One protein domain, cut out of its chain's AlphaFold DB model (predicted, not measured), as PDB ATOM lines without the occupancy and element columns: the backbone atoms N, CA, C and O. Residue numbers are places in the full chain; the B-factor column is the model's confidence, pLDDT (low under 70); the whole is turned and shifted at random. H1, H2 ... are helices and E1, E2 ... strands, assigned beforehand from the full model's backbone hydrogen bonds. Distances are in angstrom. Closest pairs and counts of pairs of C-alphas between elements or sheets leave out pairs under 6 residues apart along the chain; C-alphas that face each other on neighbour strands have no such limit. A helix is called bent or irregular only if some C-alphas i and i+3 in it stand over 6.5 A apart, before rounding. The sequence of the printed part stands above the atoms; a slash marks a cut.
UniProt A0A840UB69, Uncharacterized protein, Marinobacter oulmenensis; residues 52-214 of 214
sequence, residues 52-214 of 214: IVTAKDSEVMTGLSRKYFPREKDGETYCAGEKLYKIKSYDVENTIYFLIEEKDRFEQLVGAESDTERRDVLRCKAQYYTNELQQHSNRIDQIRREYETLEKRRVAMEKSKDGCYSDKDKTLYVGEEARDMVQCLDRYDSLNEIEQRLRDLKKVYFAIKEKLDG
ATOM      1  N   ILE A  52     269.063 211.534 192.716       53.16
ATOM      2  CA  ILE A  52     270.247 212.001 193.431       53.16
ATOM      3  C   ILE A  52     270.465 211.007 194.567       53.16
ATOM      4  O   ILE A  52     269.700 210.966 195.529       53.16
ATOM      5  N   VAL A  53     271.488 210.179 194.390       53.47
ATOM      6  CA  VAL A  53     272.043 209.247 195.374       53.47
ATOM      7  C   VAL A  53     272.147 209.986 196.702       53.47
ATOM      8  O   VAL A  53     272.841 210.999 196.816       53.47
ATOM      9  N   THR A  54     271.393 209.541 197.706       52.56
ATOM     10  CA  THR A  54     271.456 210.189 199.013       52.56
ATOM     11  C   THR A  54     272.839 209.940 199.613       52.56
ATOM     12  O   THR A  54     273.506 208.961 199.289       52.56
ATOM     13  N   ALA A  55     273.295 210.777 200.547       50.22
ATOM     14  CA  ALA A  55     274.590 210.583 201.213       50.22
ATOM     15  C   ALA A  55     274.721 209.239 201.974       50.22
ATOM     16  O   ALA A  55     275.748 208.986 202.598       50.22
ATOM     17  N   LYS A  56     273.661 208.421 202.034       49.19
ATOM     18  CA  LYS A  56     273.675 207.033 202.520       49.19
ATOM     19  C   LYS A  56     274.020 206.040 201.403       49.19
ATOM     20  O   LYS A  56     274.709 205.064 201.655       49.19
ATOM     21  N   ASP A  57     273.596 206.323 200.180       50.06
ATOM     22  CA  ASP A  57     273.807 205.469 199.011       50.06
ATOM     23  C   ASP A  57     275.243 205.618 198.455       50.06
ATOM     24  O   ASP A  57     275.814 204.667 197.931       50.06
ATOM     25  N   SER A  58     275.878 206.782 198.656       50.28
ATOM     26  CA  SER A  58     277.274 207.045 198.251       50.28
ATOM     27  C   SER A  58     278.314 206.310 199.126       50.28
ATOM     28  O   SER A  58     279.385 205.935 198.648       50.28
ATOM     29  N   GLU A  59     277.977 206.025 200.392       53.22
ATOM     30  CA  GLU A  59     278.801 205.239 201.336       53.22
ATOM     31  C   GLU A  59     278.862 203.752 200.934       53.22
ATOM     32  O   GLU A  59     279.891 203.099 201.091       53.22
ATOM     33  N   VAL A  60     277.793 203.232 200.317       54.16
ATOM     34  CA  VAL A  60     277.713 201.842 199.832       54.16
ATOM     35  C   VAL A  60     278.536 201.624 198.555       54.16
ATOM     36  O   VAL A  60     279.071 200.539 198.349       54.16
ATOM     37  N   MET A  61     278.667 202.641 197.700       47.19
ATOM     38  CA  MET A  61     279.338 202.517 196.396       47.19
ATOM     39  C   MET A  61     280.828 202.861 196.416       47.19
ATOM     40  O   MET A  61     281.604 202.238 195.697       47.19
ATOM     41  N   THR A  62     281.239 203.837 197.227       55.53
ATOM     42  CA  THR A  62     282.662 204.202 197.372       55.53
ATOM     43  C   THR A  62     283.391 203.317 198.383       55.53
ATOM     44  O   THR A  62     284.620 203.295 198.413       55.53
ATOM     45  N   GLY A  63     282.645 202.611 199.241       62.75
ATOM     46  CA  GLY A  63     283.190 201.876 200.382       62.75
ATOM     47  C   GLY A  63     283.797 202.780 201.461       62.75
ATOM     48  O   GLY A  63     284.334 202.267 202.438       62.75
ATOM     49  N   LEU A  64     283.721 204.107 201.296       63.38
ATOM     50  CA  LEU A  64     284.188 205.087 202.265       63.38
ATOM     51  C   LEU A  64     283.043 205.479 203.180       63.38
ATOM     52  O   LEU A  64     281.969 205.877 202.721       63.38
ATOM     53  N   SER A  65     283.296 205.454 204.489       72.38
ATOM     54  CA  SER A  65     282.321 206.013 205.418       72.38
ATOM     55  C   SER A  65     282.147 207.517 205.194       72.38
ATOM     56  O   SER A  65     283.106 208.213 204.865       72.38
ATOM     57  N   ARG A  66     280.951 208.066 205.464       71.81
ATOM     58  CA  ARG A  66     280.655 209.513 205.357       71.81
ATOM     59  C   ARG A  66     281.677 210.404 206.090       71.81
ATOM     60  O   ARG A  66     281.840 211.587 205.772       71.81
ATOM     61  N   LYS A  67     282.348 209.866 207.113       76.31
ATOM     62  CA  LYS A  67     283.445 210.523 207.848       76.31
ATOM     63  C   LYS A  67     284.641 210.878 206.947       76.31
ATOM     64  O   LYS A  67     285.278 211.900 207.189       76.31
ATOM     65  N   TYR A  68     284.889 210.093 205.904       80.12
ATOM     66  CA  TYR A  68     286.037 210.185 205.000       80.12
ATOM     67  C   TYR A  68     285.681 210.813 203.648       80.12
ATOM     68  O   TYR A  68     286.335 210.544 202.653       80.12
ATOM     69  N   PHE A  69     284.649 211.656 203.589       78.88
ATOM     70  CA  PHE A  69     284.417 212.508 202.422       78.88
ATOM     71  C   PHE A  69     285.052 213.884 202.638       78.88
ATOM     72  O   PHE A  69     285.040 214.363 203.780       78.88
ATOM     73  N   PRO A  70     285.555 214.544 201.577       84.31
ATOM     74  CA  PRO A  70     286.054 215.908 201.675       84.31
ATOM     75  C   PRO A  70     284.973 216.853 202.216       84.31
ATOM     76  O   PRO A  70     283.827 216.824 201.762       84.31
ATOM     77  N   ARG A  71     285.323 217.692 203.195       86.81
ATOM     78  CA  ARG A  71     284.421 218.688 203.792       86.81
ATOM     79  C   ARG A  71     285.064 220.061 203.791       86.81
ATOM     80  O   ARG A  71     286.207 220.200 204.206       86.81
ATOM     81  N   GLU A  72     284.296 221.066 203.396       87.44
ATOM     82  CA  GLU A  72     284.681 222.468 203.538       87.44
ATOM     83  C   GLU A  72     284.366 222.949 204.957       87.44
ATOM     84  O   GLU A  72     283.236 222.809 205.436       87.44
ATOM     85  N   LYS A  73     285.357 223.531 205.626       89.00
ATOM     86  CA  LYS A  73     285.202 224.219 206.906       89.00
ATOM     87  C   LYS A  73     286.072 225.471 206.880       89.00
ATOM     88  O   LYS A  73     287.261 225.386 206.606       89.00
ATOM     89  N   ASP A  74     285.464 226.630 207.120       90.25
ATOM     90  CA  ASP A  74     286.157 227.928 207.160       90.25
ATOM     91  C   ASP A  74     286.959 228.258 205.875       90.25
ATOM     92  O   ASP A  74     287.972 228.952 205.910       90.25
ATOM     93  N   GLY A  75     286.494 227.768 204.716       85.56
ATOM     94  CA  GLY A  75     287.144 227.963 203.409       85.56
ATOM     95  C   GLY A  75     288.328 227.029 203.135       85.56
ATOM     96  O   GLY A  75     289.054 227.231 202.154       85.56
ATOM     97  N   GLU A  76     288.528 226.031 203.995       89.38
ATOM     98  CA  GLU A  76     289.547 224.998 203.868       89.38
ATOM     99  C   GLU A  76     288.894 223.622 203.710       89.38
ATOM    100  O   GLU A  76     287.885 223.312 204.350       89.38
ATOM    101  N   THR A  77     289.486 222.774 202.872       89.06
ATOM    102  CA  THR A  77     288.994 221.416 202.646       89.06
ATOM    103  C   THR A  77     289.683 220.441 203.594       89.06
ATOM    104  O   THR A  77     290.898 220.495 203.776       89.06
ATOM    105  N   TYR A  78     288.922 219.515 204.172       91.25
ATOM    106  CA  TYR A  78     289.417 218.492 205.088       91.25
ATOM    107  C   TYR A  78     288.985 217.092 204.663       91.25
ATOM    108  O   TYR A  78     287.844 216.890 204.257       91.25
ATOM    109  N   CYS A  79     289.859 216.114 204.878       90.38
ATOM    110  CA  CYS A  79     289.569 214.687 204.806       90.38
ATOM    111  C   CYS A  79     289.693 214.081 206.203       90.38
ATOM    112  O   CYS A  79     290.782 214.056 206.765       90.38
ATOM    113  N   ALA A  80     288.574 213.631 206.783       87.88
ATOM    114  CA  ALA A  80     288.523 213.041 208.129       87.88
ATOM    115  C   ALA A  80     289.172 213.890 209.245       87.88
ATOM    116  O   ALA A  80     289.694 213.361 210.220       87.88
ATOM    117  N   GLY A  81     289.117 215.218 209.110       87.19
ATOM    118  CA  GLY A  81     289.725 216.160 210.057       87.19
ATOM    119  C   GLY A  81     291.152 216.578 209.704       87.19
ATOM    120  O   GLY A  81     291.645 217.548 210.273       87.19
ATOM    121  N   GLU A  82     291.791 215.937 208.724       91.88
ATOM    122  CA  GLU A  82     293.071 216.384 208.185       91.88
ATOM    123  C   GLU A  82     292.870 217.423 207.089       91.88
ATOM    124  O   GLU A  82     292.129 217.203 206.131       91.88
ATOM    125  N   LYS A  83     293.547 218.561 207.223       92.12
ATOM    126  CA  LYS A  83     293.488 219.652 206.253       92.12
ATOM    127  C   LYS A  83     294.169 219.255 204.944       92.12
ATOM    128  O   LYS A  83     295.277 218.719 204.953       92.12
ATOM    129  N   LEU A  84     293.529 219.574 203.828       91.31
ATOM    130  CA  LEU A  84     294.084 219.429 202.490       91.31
ATOM    131  C   LEU A  84     294.786 220.711 202.064       91.31
ATOM    132  O   LEU A  84     294.382 221.826 202.408       91.31
ATOM    133  N   TYR A  85     295.855 220.548 201.295       87.50
ATOM    134  CA  TYR A  85     296.566 221.686 200.748       87.50
ATOM    135  C   TYR A  85     295.805 222.246 199.547       87.50
ATOM    136  O   TYR A  85     295.662 221.585 198.518       87.50
ATOM    137  N   LYS A  86     295.329 223.489 199.671       82.62
ATOM    138  CA  LYS A  86     294.754 224.229 198.550       82.62
ATOM    139  C   LYS A  86     295.868 224.947 197.805       82.62
ATOM    140  O   LYS A  86     296.507 225.851 198.345       82.62
ATOM    141  N   ILE A  87     296.084 224.559 196.557       80.75
ATOM    142  CA  ILE A  87     297.086 225.187 195.703       80.75
ATOM    143  C   ILE A  87     296.566 226.569 195.322       80.75
ATOM    144  O   ILE A  87     295.501 226.708 194.725       80.75
ATOM    145  N   LYS A  88     297.326 227.603 195.670       77.94
ATOM    146  CA  LYS A  88     297.124 228.965 195.173       77.94
ATOM    147  C   LYS A  88     298.242 229.263 194.182       77.94
ATOM    148  O   LYS A  88     299.189 229.965 194.515       77.94
ATOM    149  N   SER A  89     298.184 228.649 193.006       77.06
ATOM    150  CA  SER A  89     299.116 228.950 191.918       77.06
ATOM    151  C   SER A  89     298.419 229.835 190.893       77.06
ATOM    152  O   SER A  89     297.251 229.623 190.572       77.06
ATOM    153  N   TYR A  90     299.144 230.833 190.390       80.06
ATOM    154  CA  TYR A  90     298.703 231.655 189.261       80.06
ATOM    155  C   TYR A  90     298.867 230.926 187.924       80.06
ATOM    156  O   TYR A  90     298.231 231.293 186.942       80.06
ATOM    157  N   ASP A  91     299.706 229.890 187.898       91.94
ATOM    158  CA  ASP A  91     299.947 229.070 186.724       91.94
ATOM    159  C   ASP A  91     299.138 227.770 186.803       91.94
ATOM    160  O   ASP A  91     299.298 226.951 187.722       91.94
ATOM    161  N   VAL A  92     298.238 227.606 185.834       91.88
ATOM    162  CA  VAL A  92     297.321 226.468 185.749       91.88
ATOM    163  C   VAL A  92     298.079 225.196 185.374       91.88
ATOM    164  O   VAL A  92     297.760 224.135 185.904       91.88
ATOM    165  N   GLU A  93     299.117 225.291 184.542       94.12
ATOM    166  CA  GLU A  93     299.982 224.170 184.171       94.12
ATOM    167  C   GLU A  93     300.644 223.547 185.409       94.12
ATOM    168  O   GLU A  93     300.522 222.344 185.650       94.12
ATOM    169  N   ASN A  94     301.273 224.377 186.247       92.44
ATOM    170  CA  ASN A  94     301.874 223.932 187.507       92.44
ATOM    171  C   ASN A  94     300.837 223.398 188.508       92.44
ATOM    172  O   ASN A  94     301.124 222.455 189.247       92.44
ATOM    173  N   THR A  95     299.625 223.964 188.518       94.06
ATOM    174  CA  THR A  95     298.518 223.456 189.348       94.06
ATOM    175  C   THR A  95     298.145 222.039 188.931       94.06
ATOM    176  O   THR A  95     298.113 221.147 189.773       94.06
ATOM    177  N   ILE A  96     297.916 221.811 187.635       94.88
ATOM    178  CA  ILE A  96     297.568 220.493 187.088       94.88
ATOM    179  C   ILE A  96     298.668 219.481 187.396       94.88
ATOM    180  O   ILE A  96     298.367 218.395 187.883       94.88
ATOM    181  N   TYR A  97     299.933 219.839 187.164       94.75
ATOM    182  CA  TYR A  97     301.058 218.956 187.463       94.75
ATOM    183  C   TYR A  97     301.075 218.527 188.932       94.75
ATOM    184  O   TYR A  97     301.117 217.335 189.223       94.75
ATOM    185  N   PHE A  98     300.963 219.483 189.858       94.75
ATOM    186  CA  PHE A  98     300.900 219.171 191.283       94.75
ATOM    187  C   PHE A  98     299.713 218.261 191.611       94.75
ATOM    188  O   PHE A  98     299.877 217.287 192.337       94.75
ATOM    189  N   LEU A  99     298.522 218.548 191.077       94.81
ATOM    190  CA  LEU A  99     297.335 217.734 191.338       94.81
ATOM    191  C   LEU A  99     297.531 216.276 190.883       94.81
ATOM    192  O   LEU A  99     297.117 215.365 191.599       94.81
ATOM    193  N   ILE A 100     298.182 216.054 189.733       95.69
ATOM    194  CA  ILE A 100     298.524 214.711 189.237       95.69
ATOM    195  C   ILE A 100     299.500 214.012 190.193       95.69
ATOM    196  O   ILE A 100     299.256 212.870 190.578       95.69
ATOM    197  N   GLU A 101     300.574 214.691 190.602       95.06
ATOM    198  CA  GLU A 101     301.584 214.129 191.511       95.06
ATOM    199  C   GLU A 101     301.002 213.773 192.885       95.06
ATOM    200  O   GLU A 101     301.276 212.702 193.425       95.06
ATOM    201  N   GLU A 102     300.170 214.645 193.458       95.69
ATOM    202  CA  GLU A 102     299.525 214.377 194.743       95.69
ATOM    203  C   GLU A 102     298.556 213.201 194.655       95.69
ATOM    204  O   GLU A 102     298.575 212.340 195.537       95.69
ATOM    205  N   LYS A 103     297.722 213.160 193.604       95.19
ATOM    206  CA  LYS A 103     296.781 212.062 193.366       95.19
ATOM    207  C   LYS A 103     297.533 210.731 193.330       95.19
ATOM    208  O   LYS A 103     297.242 209.863 194.149       95.19
ATOM    209  N   ASP A 104     298.520 210.618 192.443       95.62
ATOM    210  CA  ASP A 104     299.332 209.413 192.254       95.62
ATOM    211  C   ASP A 104     300.025 208.994 193.560       95.62
ATOM    212  O   ASP A 104     299.919 207.847 193.995       95.62
ATOM    213  N   ARG A 105     300.634 209.944 194.283       95.88
ATOM    214  CA  ARG A 105     301.243 209.650 195.584       95.88
ATOM    215  C   ARG A 105     300.233 209.078 196.577       95.88
ATOM    216  O   ARG A 105     300.546 208.116 197.276       95.88
ATOM    217  N   PHE A 106     299.043 209.669 196.698       96.19
ATOM    218  CA  PHE A 106     298.037 209.158 197.631       96.19
ATOM    219  C   PHE A 106     297.496 207.793 197.199       96.19
ATOM    220  O   PHE A 106     297.315 206.943 198.066       96.19
ATOM    221  N   GLU A 107     297.317 207.534 195.905       94.69
ATOM    222  CA  GLU A 107     296.924 206.214 195.389       94.69
ATOM    223  C   GLU A 107     297.972 205.136 195.706       94.69
ATOM    224  O   GLU A 107     297.624 204.060 196.201       94.69
ATOM    225  N   GLN A 108     299.260 205.444 195.535       95.44
ATOM    226  CA  GLN A 108     300.352 204.546 195.923       95.44
ATOM    227  C   GLN A 108     300.349 204.264 197.433       95.44
ATOM    228  O   GLN A 108     300.473 203.113 197.859       95.44
ATOM    229  N   LEU A 109     300.150 205.300 198.257       96.56
ATOM    230  CA  LEU A 109     300.059 205.147 199.711       96.56
ATOM    231  C   LEU A 109     298.838 204.316 200.131       96.56
ATOM    232  O   LEU A 109     298.949 203.522 201.060       96.56
ATOM    233  N   VAL A 110     297.697 204.442 199.444       95.38
ATOM    234  CA  VAL A 110     296.511 203.599 199.687       95.38
ATOM    235  C   VAL A 110     296.838 202.119 199.480       95.38
ATOM    236  O   VAL A 110     296.397 201.291 200.277       95.38
ATOM    237  N   GLY A 111     297.605 201.784 198.438       90.56
ATOM    238  CA  GLY A 111     298.015 200.406 198.152       90.56
ATOM    239  C   GLY A 111     298.978 199.818 199.189       90.56
ATOM    240  O   GLY A 111     298.950 198.613 199.434       90.56
ATOM    241  N   ALA A 112     299.800 200.661 199.820       95.44
ATOM    242  CA  ALA A 112     300.772 200.252 200.833       95.44
ATOM    243  C   ALA A 112     300.214 200.247 202.272       95.44
ATOM    244  O   ALA A 112     300.793 199.610 203.151       95.44
ATOM    245  N   GLU A 113     299.119 200.964 202.535       97.25
ATOM    246  CA  GLU A 113     298.594 201.153 203.888       97.25
ATOM    247  C   GLU A 113     297.790 199.940 204.371       97.25
ATOM    248  O   GLU A 113     296.848 199.482 203.717       97.25
ATOM    249  N   SER A 114     298.130 199.444 205.559       94.50
ATOM    250  CA  SER A 114     297.480 198.282 206.178       94.50
ATOM    251  C   SER A 114     296.342 198.678 207.119       94.50
ATOM    252  O   SER A 114     295.347 197.952 207.196       94.50
ATOM    253  N   ASP A 115     296.453 199.835 207.781       96.44
ATOM    254  CA  ASP A 115     295.420 200.345 208.679       96.44
ATOM    255  C   ASP A 115     294.212 200.867 207.889       96.44
ATOM    256  O   ASP A 115     294.348 201.659 206.957       96.44
ATOM    257  N   THR A 116     293.009 200.417 208.251       91.69
ATOM    258  CA  THR A 116     291.803 200.697 207.451       91.69
ATOM    259  C   THR A 116     291.371 202.157 207.565       91.69
ATOM    260  O   THR A 116     291.043 202.767 206.550       91.69
ATOM    261  N   GLU A 117     291.423 202.744 208.766       91.69
ATOM    262  CA  GLU A 117     291.060 204.150 208.965       91.69
ATOM    263  C   GLU A 117     292.018 205.059 208.197       91.69
ATOM    264  O   GLU A 117     291.579 205.901 207.412       91.69
ATOM    265  N   ARG A 118     293.327 204.836 208.328       94.25
ATOM    266  CA  ARG A 118     294.338 205.599 207.597       94.25
ATOM    267  C   ARG A 118     294.225 205.411 206.086       94.25
ATOM    268  O   ARG A 118     294.333 206.391 205.348       94.25
ATOM    269  N   ARG A 119     293.951 204.193 205.610       94.00
ATOM    270  CA  ARG A 119     293.706 203.919 204.186       94.00
ATOM    271  C   ARG A 119     292.507 204.711 203.661       94.00
ATOM    272  O   ARG A 119     292.596 205.283 202.576       94.00
ATOM    273  N   ASP A 120     291.421 204.797 204.420       91.19
ATOM    274  CA  ASP A 120     290.232 205.559 204.028       91.19
ATOM    275  C   ASP A 120     290.481 207.074 204.027       91.19
ATOM    276  O   ASP A 120     290.016 207.776 203.124       91.19
ATOM    277  N   VAL A 121     291.294 207.590 204.959       93.44
ATOM    278  CA  VAL A 121     291.778 208.979 204.884       93.44
ATOM    279  C   VAL A 121     292.563 209.205 203.592       93.44
ATOM    280  O   VAL A 121     292.297 210.172 202.883       93.44
ATOM    281  N   LEU A 122     293.504 208.323 203.247       94.94
ATOM    282  CA  LEU A 122     294.310 208.457 202.029       94.94
ATOM    283  C   LEU A 122     293.449 208.388 200.756       94.94
ATOM    284  O   LEU A 122     293.648 209.193 199.846       94.94
ATOM    285  N   ARG A 123     292.441 207.509 200.720       92.75
ATOM    286  CA  ARG A 123     291.452 207.447 199.631       92.75
ATOM    287  C   ARG A 123     290.661 208.742 199.500       92.75
ATOM    288  O   ARG A 123     290.509 209.236 198.386       92.75
ATOM    289  N   CYS A 124     290.226 209.333 200.615       92.31
ATOM    290  CA  CYS A 124     289.582 210.648 200.608       92.31
ATOM    291  C   CYS A 124     290.470 211.702 199.938       92.31
ATOM    292  O   CYS A 124     289.996 212.475 199.101       92.31
ATOM    293  N   LYS A 125     291.768 211.717 200.275       94.50
ATOM    294  CA  LYS A 125     292.736 212.649 199.680       94.50
ATOM    295  C   LYS A 125     292.861 212.417 198.175       94.50
ATOM    296  O   LYS A 125     292.679 213.358 197.411       94.50
ATOM    297  N   ALA A 126     293.093 211.179 197.740       93.75
ATOM    298  CA  ALA A 126     293.185 210.832 196.319       93.75
ATOM    299  C   ALA A 126     291.914 211.223 195.537       93.75
ATOM    300  O   ALA A 126     291.994 211.815 194.456       93.75
ATOM    301  N   GLN A 127     290.735 210.970 196.112       89.75
ATOM    302  CA  GLN A 127     289.452 211.342 195.514       89.75
ATOM    303  C   GLN A 127     289.286 212.862 195.414       89.75
ATOM    304  O   GLN A 127     288.785 213.360 194.406       89.75
ATOM    305  N   TYR A 128     289.732 213.619 196.421       91.50
ATOM    306  CA  TYR A 128     289.747 215.079 196.351       91.50
ATOM    307  C   TYR A 128     290.581 215.574 195.163       91.50
ATOM    308  O   TYR A 128     290.055 216.305 194.326       91.50
ATOM    309  N   TYR A 129     291.834 215.128 195.025       93.25
ATOM    310  CA  TYR A 129     292.689 215.552 193.907       93.25
ATOM    311  C   TYR A 129     292.141 215.111 192.547       93.25
ATOM    312  O   TYR A 129     292.228 215.862 191.581       93.25
ATOM    313  N   THR A 130     291.498 213.943 192.478       91.06
ATOM    314  CA  THR A 130     290.782 213.491 191.275       91.06
ATOM    315  C   THR A 130     289.655 214.457 190.894       91.06
ATOM    316  O   THR A 130     289.543 214.859 189.737       91.06
ATOM    317  N   ASN A 131     288.851 214.893 191.864       86.69
ATOM    318  CA  ASN A 131     287.769 215.848 191.624       86.69
ATOM    319  C   ASN A 131     288.285 217.244 191.238       86.69
ATOM    320  O   ASN A 131     287.652 217.934 190.438       86.69
ATOM    321  N   GLU A 132     289.422 217.670 191.788       90.25
ATOM    322  CA  GLU A 132     290.080 218.917 191.386       90.25
ATOM    323  C   GLU A 132     290.639 218.814 189.957       90.25
ATOM    324  O   GLU A 132     290.416 219.710 189.147       90.25
ATOM    325  N   LEU A 133     291.264 217.693 189.582       91.44
ATOM    326  CA  LEU A 133     291.704 217.446 188.201       91.44
ATOM    327  C   LEU A 133     290.544 217.478 187.208       91.44
ATOM    328  O   LEU A 133     290.676 218.057 186.130       91.44
ATOM    329  N   GLN A 134     289.389 216.927 187.584       87.81
ATOM    330  CA  GLN A 134     288.198 216.938 186.739       87.81
ATOM    331  C   GLN A 134     287.727 218.365 186.418       87.81
ATOM    332  O   GLN A 134     287.303 218.639 185.292       87.81
ATOM    333  N   GLN A 135     287.872 219.305 187.361       88.00
ATOM    334  CA  GLN A 135     287.582 220.728 187.127       88.00
ATOM    335  C   GLN A 135     288.523 221.357 186.087       88.00
ATOM    336  O   GLN A 135     288.156 222.333 185.432       88.00
ATOM    337  N   HIS A 136     289.703 220.771 185.883       90.19
ATOM    338  CA  HIS A 136     290.701 221.197 184.903       90.19
ATOM    339  C   HIS A 136     290.734 220.340 183.626       90.19
ATOM    340  O   HIS A 136     291.591 220.572 182.773       90.19
ATOM    341  N   SER A 137     289.796 219.408 183.438       89.44
ATOM    342  CA  SER A 137     289.733 218.487 182.284       89.44
ATOM    343  C   SER A 137     289.870 219.185 180.923       89.44
ATOM    344  O   SER A 137     290.739 218.835 180.128       89.44
ATOM    345  N   ASN A 138     289.108 220.257 180.685       88.75
ATOM    346  CA  ASN A 138     289.207 221.041 179.446       88.75
ATOM    347  C   ASN A 138     290.617 221.607 179.202       88.75
ATOM    348  O   ASN A 138     291.079 221.675 178.059       88.75
ATOM    349  N   ARG A 139     291.302 222.036 180.270       93.44
ATOM    350  CA  ARG A 139     292.657 222.593 180.185       93.44
ATOM    351  C   ARG A 139     293.696 221.496 179.980       93.44
ATOM    352  O   ARG A 139     294.601 221.697 179.179       93.44
ATOM    353  N   ILE A 140     293.543 220.350 180.641       92.38
ATOM    354  CA  ILE A 140     294.356 219.143 180.419       92.38
ATOM    355  C   ILE A 140     294.312 218.755 178.935       92.38
ATOM    356  O   ILE A 140     295.350 218.621 178.287       92.38
ATOM    357  N   ASP A 141     293.110 218.689 178.366       91.31
ATOM    358  CA  ASP A 141     292.904 218.389 176.951       91.31
ATOM    359  C   ASP A 141     293.509 219.444 176.017       91.31
ATOM    360  O   ASP A 141     294.046 219.118 174.955       91.31
ATOM    361  N   GLN A 142     293.433 220.723 176.394       93.50
ATOM    362  CA  GLN A 142     294.076 221.794 175.642       93.50
ATOM    363  C   GLN A 142     295.601 221.648 175.656       93.50
ATOM    364  O   GLN A 142     296.200 221.734 174.590       93.50
ATOM    365  N   ILE A 143     296.209 221.390 176.819       95.88
ATOM    366  CA  ILE A 143     297.658 221.178 176.962       95.88
ATOM    367  C   ILE A 143     298.112 220.005 176.091       95.88
ATOM    368  O   ILE A 143     299.103 220.129 175.373       95.88
ATOM    369  N   ARG A 144     297.360 218.895 176.090       95.12
ATOM    370  CA  ARG A 144     297.630 217.730 175.234       95.12
ATOM    371  C   ARG A 144     297.671 218.119 173.757       95.12
ATOM    372  O   ARG A 144     298.683 217.913 173.088       95.12
ATOM    373  N   ARG A 145     296.597 218.741 173.259       96.19
ATOM    374  CA  ARG A 145     296.499 219.168 171.852       96.19
ATOM    375  C   ARG A 145     297.555 220.201 171.478       96.19
ATOM    376  O   ARG A 145     298.086 220.147 170.369       96.19
ATOM    377  N   GLU A 146     297.837 221.144 172.372       96.81
ATOM    378  CA  GLU A 146     298.854 222.174 172.175       96.81
ATOM    379  C   GLU A 146     300.233 221.527 172.016       96.81
ATOM    380  O   GLU A 146     300.889 221.755 171.001       96.81
ATOM    381  N   TYR A 147     300.627 220.654 172.948       97.69
ATOM    382  CA  TYR A 147     301.913 219.959 172.904       97.69
ATOM    383  C   TYR A 147     302.080 219.137 171.619       97.69
ATOM    384  O   TYR A 147     303.075 219.279 170.912       97.69
ATOM    385  N   GLU A 148     301.083 218.326 171.257       96.81
ATOM    386  CA  GLU A 148     301.126 217.505 170.039       96.81
ATOM    387  C   GLU A 148     301.199 218.347 168.760       96.81
ATOM    388  O   GLU A 148     301.886 217.984 167.801       96.81
ATOM    389  N   THR A 149     300.488 219.475 168.726       96.88
ATOM    390  CA  THR A 149     300.493 220.387 167.577       96.88
ATOM    391  C   THR A 149     301.842 221.084 167.440       96.88
ATOM    392  O   THR A 149     302.390 221.146 166.338       96.88
ATOM    393  N   LEU A 150     302.395 221.580 168.549       96.62
ATOM    394  CA  LEU A 150     303.709 222.216 168.581       96.62
ATOM    395  C   LEU A 150     304.809 221.235 168.181       96.62
ATOM    396  O   LEU A 150     305.664 221.593 167.380       96.62
ATOM    397  N   GLU A 151     304.743 219.990 168.645       97.25
ATOM    398  CA  GLU A 151     305.726 218.966 168.290       97.25
ATOM    399  C   GLU A 151     305.681 218.632 166.792       97.25
ATOM    400  O   GLU A 151     306.716 218.579 166.127       97.25
ATOM    401  N   LYS A 152     304.480 218.505 166.206       95.44
ATOM    402  CA  LYS A 152     304.325 218.347 164.749       95.44
ATOM    403  C   LYS A 152     304.900 219.538 163.982       95.44
ATOM    404  O   LYS A 152     305.570 219.344 162.967       95.44
ATOM    405  N   ARG A 153     304.648 220.763 164.457       93.50
ATOM    406  CA  ARG A 153     305.158 221.992 163.837       93.50
ATOM    407  C   ARG A 153     306.682 222.077 163.934       93.50
ATOM    408  O   ARG A 153     307.307 222.386 162.925       93.50
ATOM    409  N   ARG A 154     307.265 221.737 165.090       95.00
ATOM    410  CA  ARG A 154     308.717 221.647 165.312       95.00
ATOM    411  C   ARG A 154     309.356 220.705 164.295       95.00
ATOM    412  O   ARG A 154     310.216 221.133 163.537       95.00
ATOM    413  N   VAL A 155     308.862 219.468 164.190       93.81
ATOM    414  CA  VAL A 155     309.380 218.468 163.236       93.81
ATOM    415  C   VAL A 155     309.241 218.930 161.779       93.81
ATOM    416  O   VAL A 155     310.136 218.701 160.968       93.81
ATOM    417  N   ALA A 156     308.131 219.582 161.416       89.81
ATOM    418  CA  ALA A 156     307.948 220.125 160.068       89.81
ATOM    419  C   ALA A 156     308.940 221.263 159.762       89.81
ATOM    420  O   ALA A 156     309.499 221.314 158.666       89.81
ATOM    421  N   MET A 157     309.185 222.144 160.734       87.12
ATOM    422  CA  MET A 157     310.151 223.236 160.611       87.12
ATOM    423  C   MET A 157     311.589 222.727 160.540       87.12
ATOM    424  O   MET A 157     312.342 223.189 159.685       87.12
ATOM    425  N   GLU A 158     311.953 221.733 161.350       87.94
ATOM    426  CA  GLU A 158     313.268 221.085 161.288       87.94
ATOM    427  C   GLU A 158     313.536 220.469 159.917       87.94
ATOM    428  O   GLU A 158     314.604 220.679 159.360       87.94
ATOM    429  N   LYS A 159     312.550 219.806 159.303       87.25
ATOM    430  CA  LYS A 159     312.693 219.302 157.925       87.25
ATOM    431  C   LYS A 159     312.864 220.420 156.899       87.25
ATOM    432  O   LYS A 159     313.581 220.255 155.920       87.25
ATOM    433  N   SER A 160     312.203 221.562 157.099       80.44
ATOM    434  CA  SER A 160     312.357 222.719 156.205       80.44
ATOM    435  C   SER A 160     313.702 223.438 156.370       80.44
ATOM    436  O   SER A 160     314.127 224.155 155.464       80.44
ATOM    437  N   LYS A 161     314.387 223.222 157.502       75.81
ATOM    438  CA  LYS A 161     315.700 223.795 157.806       75.81
ATOM    439  C   LYS A 161     316.809 223.202 156.936       75.81
ATOM    440  O   LYS A 161     317.784 223.897 156.681       75.81
ATOM    441  N   ASP A 162     316.631 221.995 156.402       69.81
ATOM    442  CA  ASP A 162     317.603 221.362 155.499       69.81
ATOM    443  C   ASP A 162     317.798 222.138 154.174       69.81
ATOM    444  O   ASP A 162     318.785 221.922 153.474       69.81
ATOM    445  N   GLY A 163     316.895 223.072 153.837       68.50
ATOM    446  CA  GLY A 163     317.037 224.007 152.710       68.50
ATOM    447  C   GLY A 163     317.474 225.426 153.100       68.50
ATOM    448  O   GLY A 163     317.582 226.293 152.237       68.50
ATOM    449  N   CYS A 164     317.685 225.682 154.389       69.06
ATOM    450  CA  CYS A 164     318.132 226.964 154.916       69.06
ATOM    451  C   CYS A 164     319.667 226.997 154.992       69.06
ATOM    452  O   CYS A 164     320.287 226.030 155.427       69.06
ATOM    453  N   TYR A 165     320.270 228.102 154.542       66.81
ATOM    454  CA  TYR A 165     321.709 228.231 154.269       66.81
ATOM    455  C   TYR A 165     322.623 227.725 155.401       66.81
ATOM    456  O   TYR A 165     322.371 227.939 156.586       66.81
ATOM    457  N   SER A 166     323.719 227.075 155.006       60.97
ATOM    458  CA  SER A 166     324.783 226.601 155.893       60.97
ATOM    459  C   SER A 166     325.657 227.773 156.346       60.97
ATOM    460  O   SER A 166     326.107 228.563 155.520       60.97
ATOM    461  N   ASP A 167     325.984 227.818 157.639       61.81
ATOM    462  CA  ASP A 167     326.832 228.810 158.338       61.81
ATOM    463  C   ASP A 167     328.257 228.987 157.744       61.81
ATOM    464  O   ASP A 167     329.092 229.744 158.241       61.81
ATOM    465  N   LYS A 168     328.576 228.237 156.682       59.62
ATOM    466  CA  LYS A 168     329.883 228.196 156.022       59.62
ATOM    467  C   LYS A 168     330.072 229.256 154.935       59.62
ATOM    468  O   LYS A 168     331.222 229.553 154.624       59.62
ATOM    469  N   ASP A 169     329.004 229.867 154.427       60.41
ATOM    470  CA  ASP A 169     329.090 230.905 153.393       60.41
ATOM    471  C   ASP A 169     328.767 232.283 153.975       60.41
ATOM    472  O   ASP A 169     327.620 232.719 154.058       60.41
ATOM    473  N   LYS A 170     329.822 232.999 154.380       63.28
ATOM    474  CA  LYS A 170     329.771 234.407 154.818       63.28
ATOM    475  C   LYS A 170     329.632 235.379 153.636       63.28
ATOM    476  O   LYS A 170     330.279 236.427 153.610       63.28
ATOM    477  N   THR A 171     328.869 235.015 152.616       67.25
ATOM    478  CA  THR A 171     328.614 235.868 151.456       67.25
ATOM    479  C   THR A 171     327.573 236.930 151.808       67.25
ATOM    480  O   THR A 171     326.623 236.692 152.551       67.25
ATOM    481  N   LEU A 172     327.782 238.151 151.313       68.75
ATOM    482  CA  LEU A 172     326.824 239.241 151.463       68.75
ATOM    483  C   LEU A 172     325.704 239.043 150.433       68.75
ATOM    484  O   LEU A 172     325.939 239.224 149.239       68.75
ATOM    485  N   TYR A 173     324.506 238.680 150.884       71.25
ATOM    486  CA  TYR A 173     323.341 238.525 150.010       71.25
ATOM    487  C   TYR A 173     322.708 239.882 149.695       71.25
ATOM    488  O   TYR A 173     322.550 240.728 150.577       71.25
ATOM    489  N   VAL A 174     322.300 240.087 148.442       78.56
ATOM    490  CA  VAL A 174     321.597 241.298 147.996       78.56
ATOM    491  C   VAL A 174     320.446 240.892 147.075       78.56
ATOM    492  O   VAL A 174     320.566 239.949 146.303       78.56
ATOM    493  N   GLY A 175     319.316 241.599 147.131       85.31
ATOM    494  CA  GLY A 175     318.179 241.326 146.245       85.31
ATOM    495  C   GLY A 175     317.259 240.209 146.749       85.31
ATOM    496  O   GLY A 175     316.767 240.277 147.874       85.31
ATOM    497  N   GLU A 176     316.934 239.237 145.896       83.69
ATOM    498  CA  GLU A 176     315.986 238.152 146.220       83.69
ATOM    499  C   GLU A 176     316.567 237.152 147.224       83.69
ATOM    500  O   GLU A 176     315.891 236.795 148.184       83.69
ATOM    501  N   GLU A 177     317.855 236.831 147.108       77.44
ATOM    502  CA  GLU A 177     318.562 235.936 148.033       77.44
ATOM    503  C   GLU A 177     318.552 236.470 149.476       77.44
ATOM    504  O   GLU A 177     318.384 235.718 150.435       77.44
ATOM    505  N   ALA A 178     318.655 237.796 149.645       79.56
ATOM    506  CA  ALA A 178     318.546 238.434 150.954       79.56
ATOM    507  C   ALA A 178     317.130 238.306 151.546       79.56
ATOM    508  O   ALA A 178     316.985 238.160 152.758       79.56
ATOM    509  N   ARG A 179     316.079 238.335 150.710       81.44
ATOM    510  CA  ARG A 179     314.691 238.129 151.160       81.44
ATOM    511  C   ARG A 179     314.452 236.686 151.594       81.44
ATOM    512  O   ARG A 179     313.843 236.480 152.644       81.44
ATOM    513  N   ASP A 180     314.965 235.717 150.847       80.50
ATOM    514  CA  ASP A 180     314.867 234.299 151.208       80.50
ATOM    515  C   ASP A 180     315.628 233.994 152.506       80.50
ATOM    516  O   ASP A 180     315.149 233.234 153.353       80.50
ATOM    517  N   MET A 181     316.774 234.652 152.719       77.56
ATOM    518  CA  MET A 181     317.523 234.569 153.974       77.56
ATOM    519  C   MET A 181     316.728 235.139 155.157       77.56
ATOM    520  O   MET A 181     316.654 234.491 156.198       77.56
ATOM    521  N   VAL A 182     316.092 236.306 155.009       81.94
ATOM    522  CA  VAL A 182     315.242 236.885 156.068       81.94
ATOM    523  C   VAL A 182     314.075 235.953 156.403       81.94
ATOM    524  O   VAL A 182     313.867 235.639 157.571       81.94
ATOM    525  N   GLN A 183     313.382 235.407 155.398       82.44
ATOM    526  CA  GLN A 183     312.312 234.424 155.625       82.44
ATOM    527  C   GLN A 183     312.817 233.156 156.321       82.44
ATOM    528  O   GLN A 183     312.094 232.516 157.086       82.44
ATOM    529  N   CYS A 184     314.053 232.752 156.038       81.06
ATOM    530  CA  CYS A 184     314.684 231.654 156.742       81.06
ATOM    531  C   CYS A 184     314.947 231.996 158.219       81.06
ATOM    532  O   CYS A 184     314.592 231.192 159.078       81.06
ATOM    533  N   LEU A 185     315.495 233.175 158.527       79.31
ATOM    534  CA  LEU A 185     315.752 233.625 159.902       79.31
ATOM    535  C   LEU A 185     314.457 233.765 160.722       79.31
ATOM    536  O   LEU A 185     314.399 233.254 161.838       79.31
ATOM    537  N   ASP A 186     313.385 234.310 160.141       81.94
ATOM    538  CA  ASP A 186     312.072 234.402 160.801       81.94
ATOM    539  C   ASP A 186     311.527 233.016 161.220       81.94
ATOM    540  O   ASP A 186     310.850 232.860 162.246       81.94
ATOM    541  N   ARG A 187     311.844 231.965 160.444       80.88
ATOM    542  CA  ARG A 187     311.498 230.577 160.796       80.88
ATOM    543  C   ARG A 187     312.303 230.054 161.986       80.88
ATOM    544  O   ARG A 187     311.762 229.249 162.744       80.88
ATOM    545  N   TYR A 188     313.551 230.489 162.168       79.31
ATOM    546  CA  TYR A 188     314.371 230.101 163.322       79.31
ATOM    547  C   TYR A 188     313.852 230.702 164.625       79.31
ATOM    548  O   TYR A 188     313.736 229.977 165.612       79.31
ATOM    549  N   ASP A 189     313.482 231.982 164.627       81.56
ATOM    550  CA  ASP A 189     312.908 232.621 165.818       81.56
ATOM    551  C   ASP A 189     311.598 231.935 166.223       81.56
ATOM    552  O   ASP A 189     311.419 231.543 167.378       81.56
ATOM    553  N   SER A 190     310.745 231.637 165.236       88.81
ATOM    554  CA  SER A 190     309.524 230.851 165.447       88.81
ATOM    555  C   SER A 190     309.802 229.456 166.028       88.81
ATOM    556  O   SER A 190     309.024 228.955 166.842       88.81
ATOM    557  N   LEU A 191     310.889 228.797 165.609       90.38
ATOM    558  CA  LEU A 191     311.273 227.478 166.121       90.38
ATOM    559  C   LEU A 191     311.717 227.561 167.586       90.38
ATOM    560  O   LEU A 191     311.277 226.745 168.393       90.38
ATOM    561  N   ASN A 192     312.521 228.564 167.945       90.19
ATOM    562  CA  ASN A 192     312.972 228.777 169.321       90.19
ATOM    563  C   ASN A 192     311.795 229.016 170.280       90.19
ATOM    564  O   ASN A 192     311.776 228.466 171.385       90.19
ATOM    565  N   GLU A 193     310.789 229.787 169.855       93.88
ATOM    566  CA  GLU A 193     309.552 229.994 170.619       93.88
ATOM    567  C   GLU A 193     308.777 228.682 170.824       93.88
ATOM    568  O   GLU A 193     308.353 228.374 171.942       93.88
ATOM    569  N   ILE A 194     308.631 227.877 169.763       94.69
ATOM    570  CA  ILE A 194     307.979 226.559 169.827       94.69
ATOM    571  C   ILE A 194     308.723 225.638 170.792       94.69
ATOM    572  O   ILE A 194     308.099 225.000 171.639       94.69
ATOM    573  N   GLU A 195     310.048 225.570 170.691       95.94
ATOM    574  CA  GLU A 195     310.864 224.741 171.572       95.94
ATOM    575  C   GLU A 195     310.773 225.184 173.030       95.94
ATOM    576  O   GLU A 195     310.697 224.336 173.921       95.94
ATOM    577  N   GLN A 196     310.761 226.494 173.292       95.94
ATOM    578  CA  GLN A 196     310.583 227.006 174.645       95.94
ATOM    579  C   GLN A 196     309.219 226.601 175.204       95.94
ATOM    580  O   GLN A 196     309.156 226.025 176.290       95.94
ATOM    581  N   ARG A 197     308.138 226.796 174.439       96.69
ATOM    582  CA  ARG A 197     306.799 226.397 174.886       96.69
ATOM    583  C   ARG A 197     306.685 224.883 175.085       96.69
ATOM    584  O   ARG A 197     306.070 224.443 176.054       96.69
ATOM    585  N   LEU A 198     307.313 224.079 174.224       97.31
ATOM    586  CA  LEU A 198     307.402 222.629 174.407       97.31
ATOM    587  C   LEU A 198     308.138 222.267 175.698       97.31
ATOM    588  O   LEU A 198     307.659 221.396 176.419       97.31
ATOM    589  N   ARG A 199     309.257 222.933 176.030       96.56
ATOM    590  CA  ARG A 199     309.975 222.722 177.303       96.56
ATOM    591  C   ARG A 199     309.082 223.001 178.509       96.56
ATOM    592  O   ARG A 199     309.078 222.192 179.438       96.56
ATOM    593  N   ASP A 200     308.317 224.086 178.465       94.00
ATOM    594  CA  ASP A 200     307.423 224.486 179.555       94.00
ATOM    595  C   ASP A 200     306.278 223.476 179.742       94.00
ATOM    596  O   ASP A 200     305.990 223.046 180.859       94.00
ATOM    597  N   LEU A 201     305.673 223.018 178.642       96.25
ATOM    598  CA  LEU A 201     304.567 222.056 178.671       96.25
ATOM    599  C   LEU A 201     305.005 220.612 178.943       96.25
ATOM    600  O   LEU A 201     304.195 219.808 179.411       96.25
ATOM    601  N   LYS A 202     306.270 220.272 178.663       96.62
ATOM    602  CA  LYS A 202     306.794 218.900 178.682       96.62
ATOM    603  C   LYS A 202     306.429 218.158 179.962       96.62
ATOM    604  O   LYS A 202     305.862 217.073 179.904       96.62
ATOM    605  N   LYS A 203     306.736 218.750 181.119       95.88
ATOM    606  CA  LYS A 203     306.536 218.099 182.424       95.88
ATOM    607  C   LYS A 203     305.072 217.729 182.659       95.88
ATOM    608  O   LYS A 203     304.782 216.599 183.035       95.88
ATOM    609  N   VAL A 204     304.159 218.662 182.388       95.75
ATOM    610  CA  VAL A 204     302.721 218.461 182.604       95.75
ATOM    611  C   VAL A 204     302.158 217.453 181.607       95.75
ATOM    612  O   VAL A 204     301.415 216.561 181.997       95.75
ATOM    613  N   TYR A 205     302.555 217.545 180.334       96.38
ATOM    614  CA  TYR A 205     302.118 216.615 179.293       96.38
ATOM    615  C   TYR A 205     302.502 215.164 179.606       96.38
ATOM    616  O   TYR A 205     301.660 214.274 179.501       96.38
ATOM    617  N   PHE A 206     303.750 214.917 180.017       96.75
ATOM    618  CA  PHE A 206     304.184 213.565 180.372       96.75
ATOM    619  C   PHE A 206     303.470 213.045 181.623       96.75
ATOM    620  O   PHE A 206     303.017 211.906 181.609       96.75
ATOM    621  N   ALA A 207     303.258 213.887 182.640       95.00
ATOM    622  CA  ALA A 207     302.471 213.504 183.812       95.00
ATOM    623  C   ALA A 207     301.023 213.126 183.444       95.00
ATOM    624  O   ALA A 207     300.519 212.112 183.919       95.00
ATOM    625  N   ILE A 208     300.372 213.892 182.557       93.75
ATOM    626  CA  ILE A 208     299.039 213.562 182.024       93.75
ATOM    627  C   ILE A 208     299.078 212.191 181.337       93.75
ATOM    628  O   ILE A 208     298.292 211.308 181.668       93.75
ATOM    629  N   LYS A 209     300.016 212.003 180.406       94.31
ATOM    630  CA  LYS A 209     300.098 210.794 179.585       94.31
ATOM    631  C   LYS A 209     300.404 209.533 180.398       94.31
ATOM    632  O   LYS A 209     299.870 208.477 180.090       94.31
ATOM    633  N   GLU A 210     301.280 209.618 181.392       95.19
ATOM    634  CA  GLU A 210     301.710 208.452 182.173       95.19
ATOM    635  C   GLU A 210     300.726 208.081 183.283       95.19
ATOM    636  O   GLU A 210     300.559 206.900 183.563       95.19
ATOM    637  N   LYS A 211     300.087 209.072 183.920       92.00
ATOM    638  CA  LYS A 211     299.344 208.869 185.178       92.00
ATOM    639  C   LYS A 211     297.830 209.044 185.056       92.00
ATOM    640  O   LYS A 211     297.104 208.726 185.996       92.00
ATOM    641  N   LEU A 212     297.340 209.609 183.950       86.88
ATOM    642  CA  LEU A 212     295.900 209.731 183.691       86.88
ATOM    643  C   LEU A 212     295.414 208.802 182.576       86.88
ATOM    644  O   LEU A 212     294.272 208.360 182.645       86.88
ATOM    645  N   ASP A 213     296.256 208.517 181.579       85.44
ATOM    646  CA  ASP A 213     295.884 207.676 180.431       85.44
ATOM    647  C   ASP A 213     296.356 206.211 180.555       85.44
ATOM    648  O   ASP A 213     295.904 205.368 179.776       85.44
ATOM    649  N   GLY A 214     297.287 205.926 181.475       66.12
ATOM    650  CA  GLY A 214     297.837 204.590 181.749       66.12
ATOM    651  C   GLY A 214     297.039 203.829 182.795       66.12
ATOM    652  O   GLY A 214     296.831 202.614 182.580       66.12
TER     653      GLY A 214
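Overview. This is residues 52 to 214 of the 214 residues of an uncharacterized protein of Marinobacter oulmenensis (UniProt A0A840UB69). Two helical hairpins, H2 with H3 and H4 with H5a, follow each other along a long rod, and H5b, the short second arm of the bent last helix, packs on H2. A small strand hairpin, E1 and E2, lies by H3 toward one end of the rod, and residues 166 to 172 stick out at the other. The 163 printed residues include five named helices and two strands, in the order H1 E1 E2 H2 H3 H4 H5; the class is mostly helix and the sheet, E1 - E2, is antiparallel. The whole is extended, with a radius of gyration of the C-alphas of 24.6 A and spans of 79 by 32 by 28 A.

Arrangement. H1, residues 57 to 62, touches no helix. E1, residues 71 to 73, and E2, residues 76 to 79, form a hairpin, with N 71 and O 78 2.9 A apart, within hydrogen-bond range. H2, residues 92 to 112, and H3, residues 116 to 135, touch as a helical hairpin at a shallow tilt of 24 degrees, opposite ways; their closest C-alphas, Lys 103 and Ala 126, are 4.8 A apart. The closest C-alphas of E2 and H3, Cys 79 and Cys 124, are 5.8 A apart. H4, residues 137 to 161, meets H3 only through their link. H5, residues 176 to 211, was assigned as one helix by its hydrogen bonds but is bent, with C-alphas 200 and 203 7.1 A apart; its arms H5a, residues 176 to 200, and H5b, residues 203 to 211, stand at a steep tilt of 53 degrees. H4 and H5a touch as a helical hairpin, closest at the C-alphas of Leu 150 and Ile 194, 6.2 A, at a tilt of 34 degrees, only just shallow. H5b touches H2, closest at the C-alphas of Tyr 97 and Val 204, 5.2 A. Every O i to N i+4 pair is within hydrogen-bond range in H2, H3, H4, H5a and H5b; in H1 it is 1 of 2.

Along the chain. H1 begins at C-alpha 57, (273.807, 205.469, 199.011). From first to last C-alpha H2 measures 30.4 A, H3 28.8 A, H4 36.1 A, H5a 37.0 A and H5b 12.0 A. H5b ends at C-alpha 211, (299.344, 208.869, 185.178).

Size, cuts and confidence. The two C-alphas farthest apart, those of Lys 56 and Leu 172, are 80.4 A apart. The printed part has no cut. The links E2 to H2 and H4 to H5 are long. The pLDDT is under 70 in residues 52 to 64, 162 to 172 and 214.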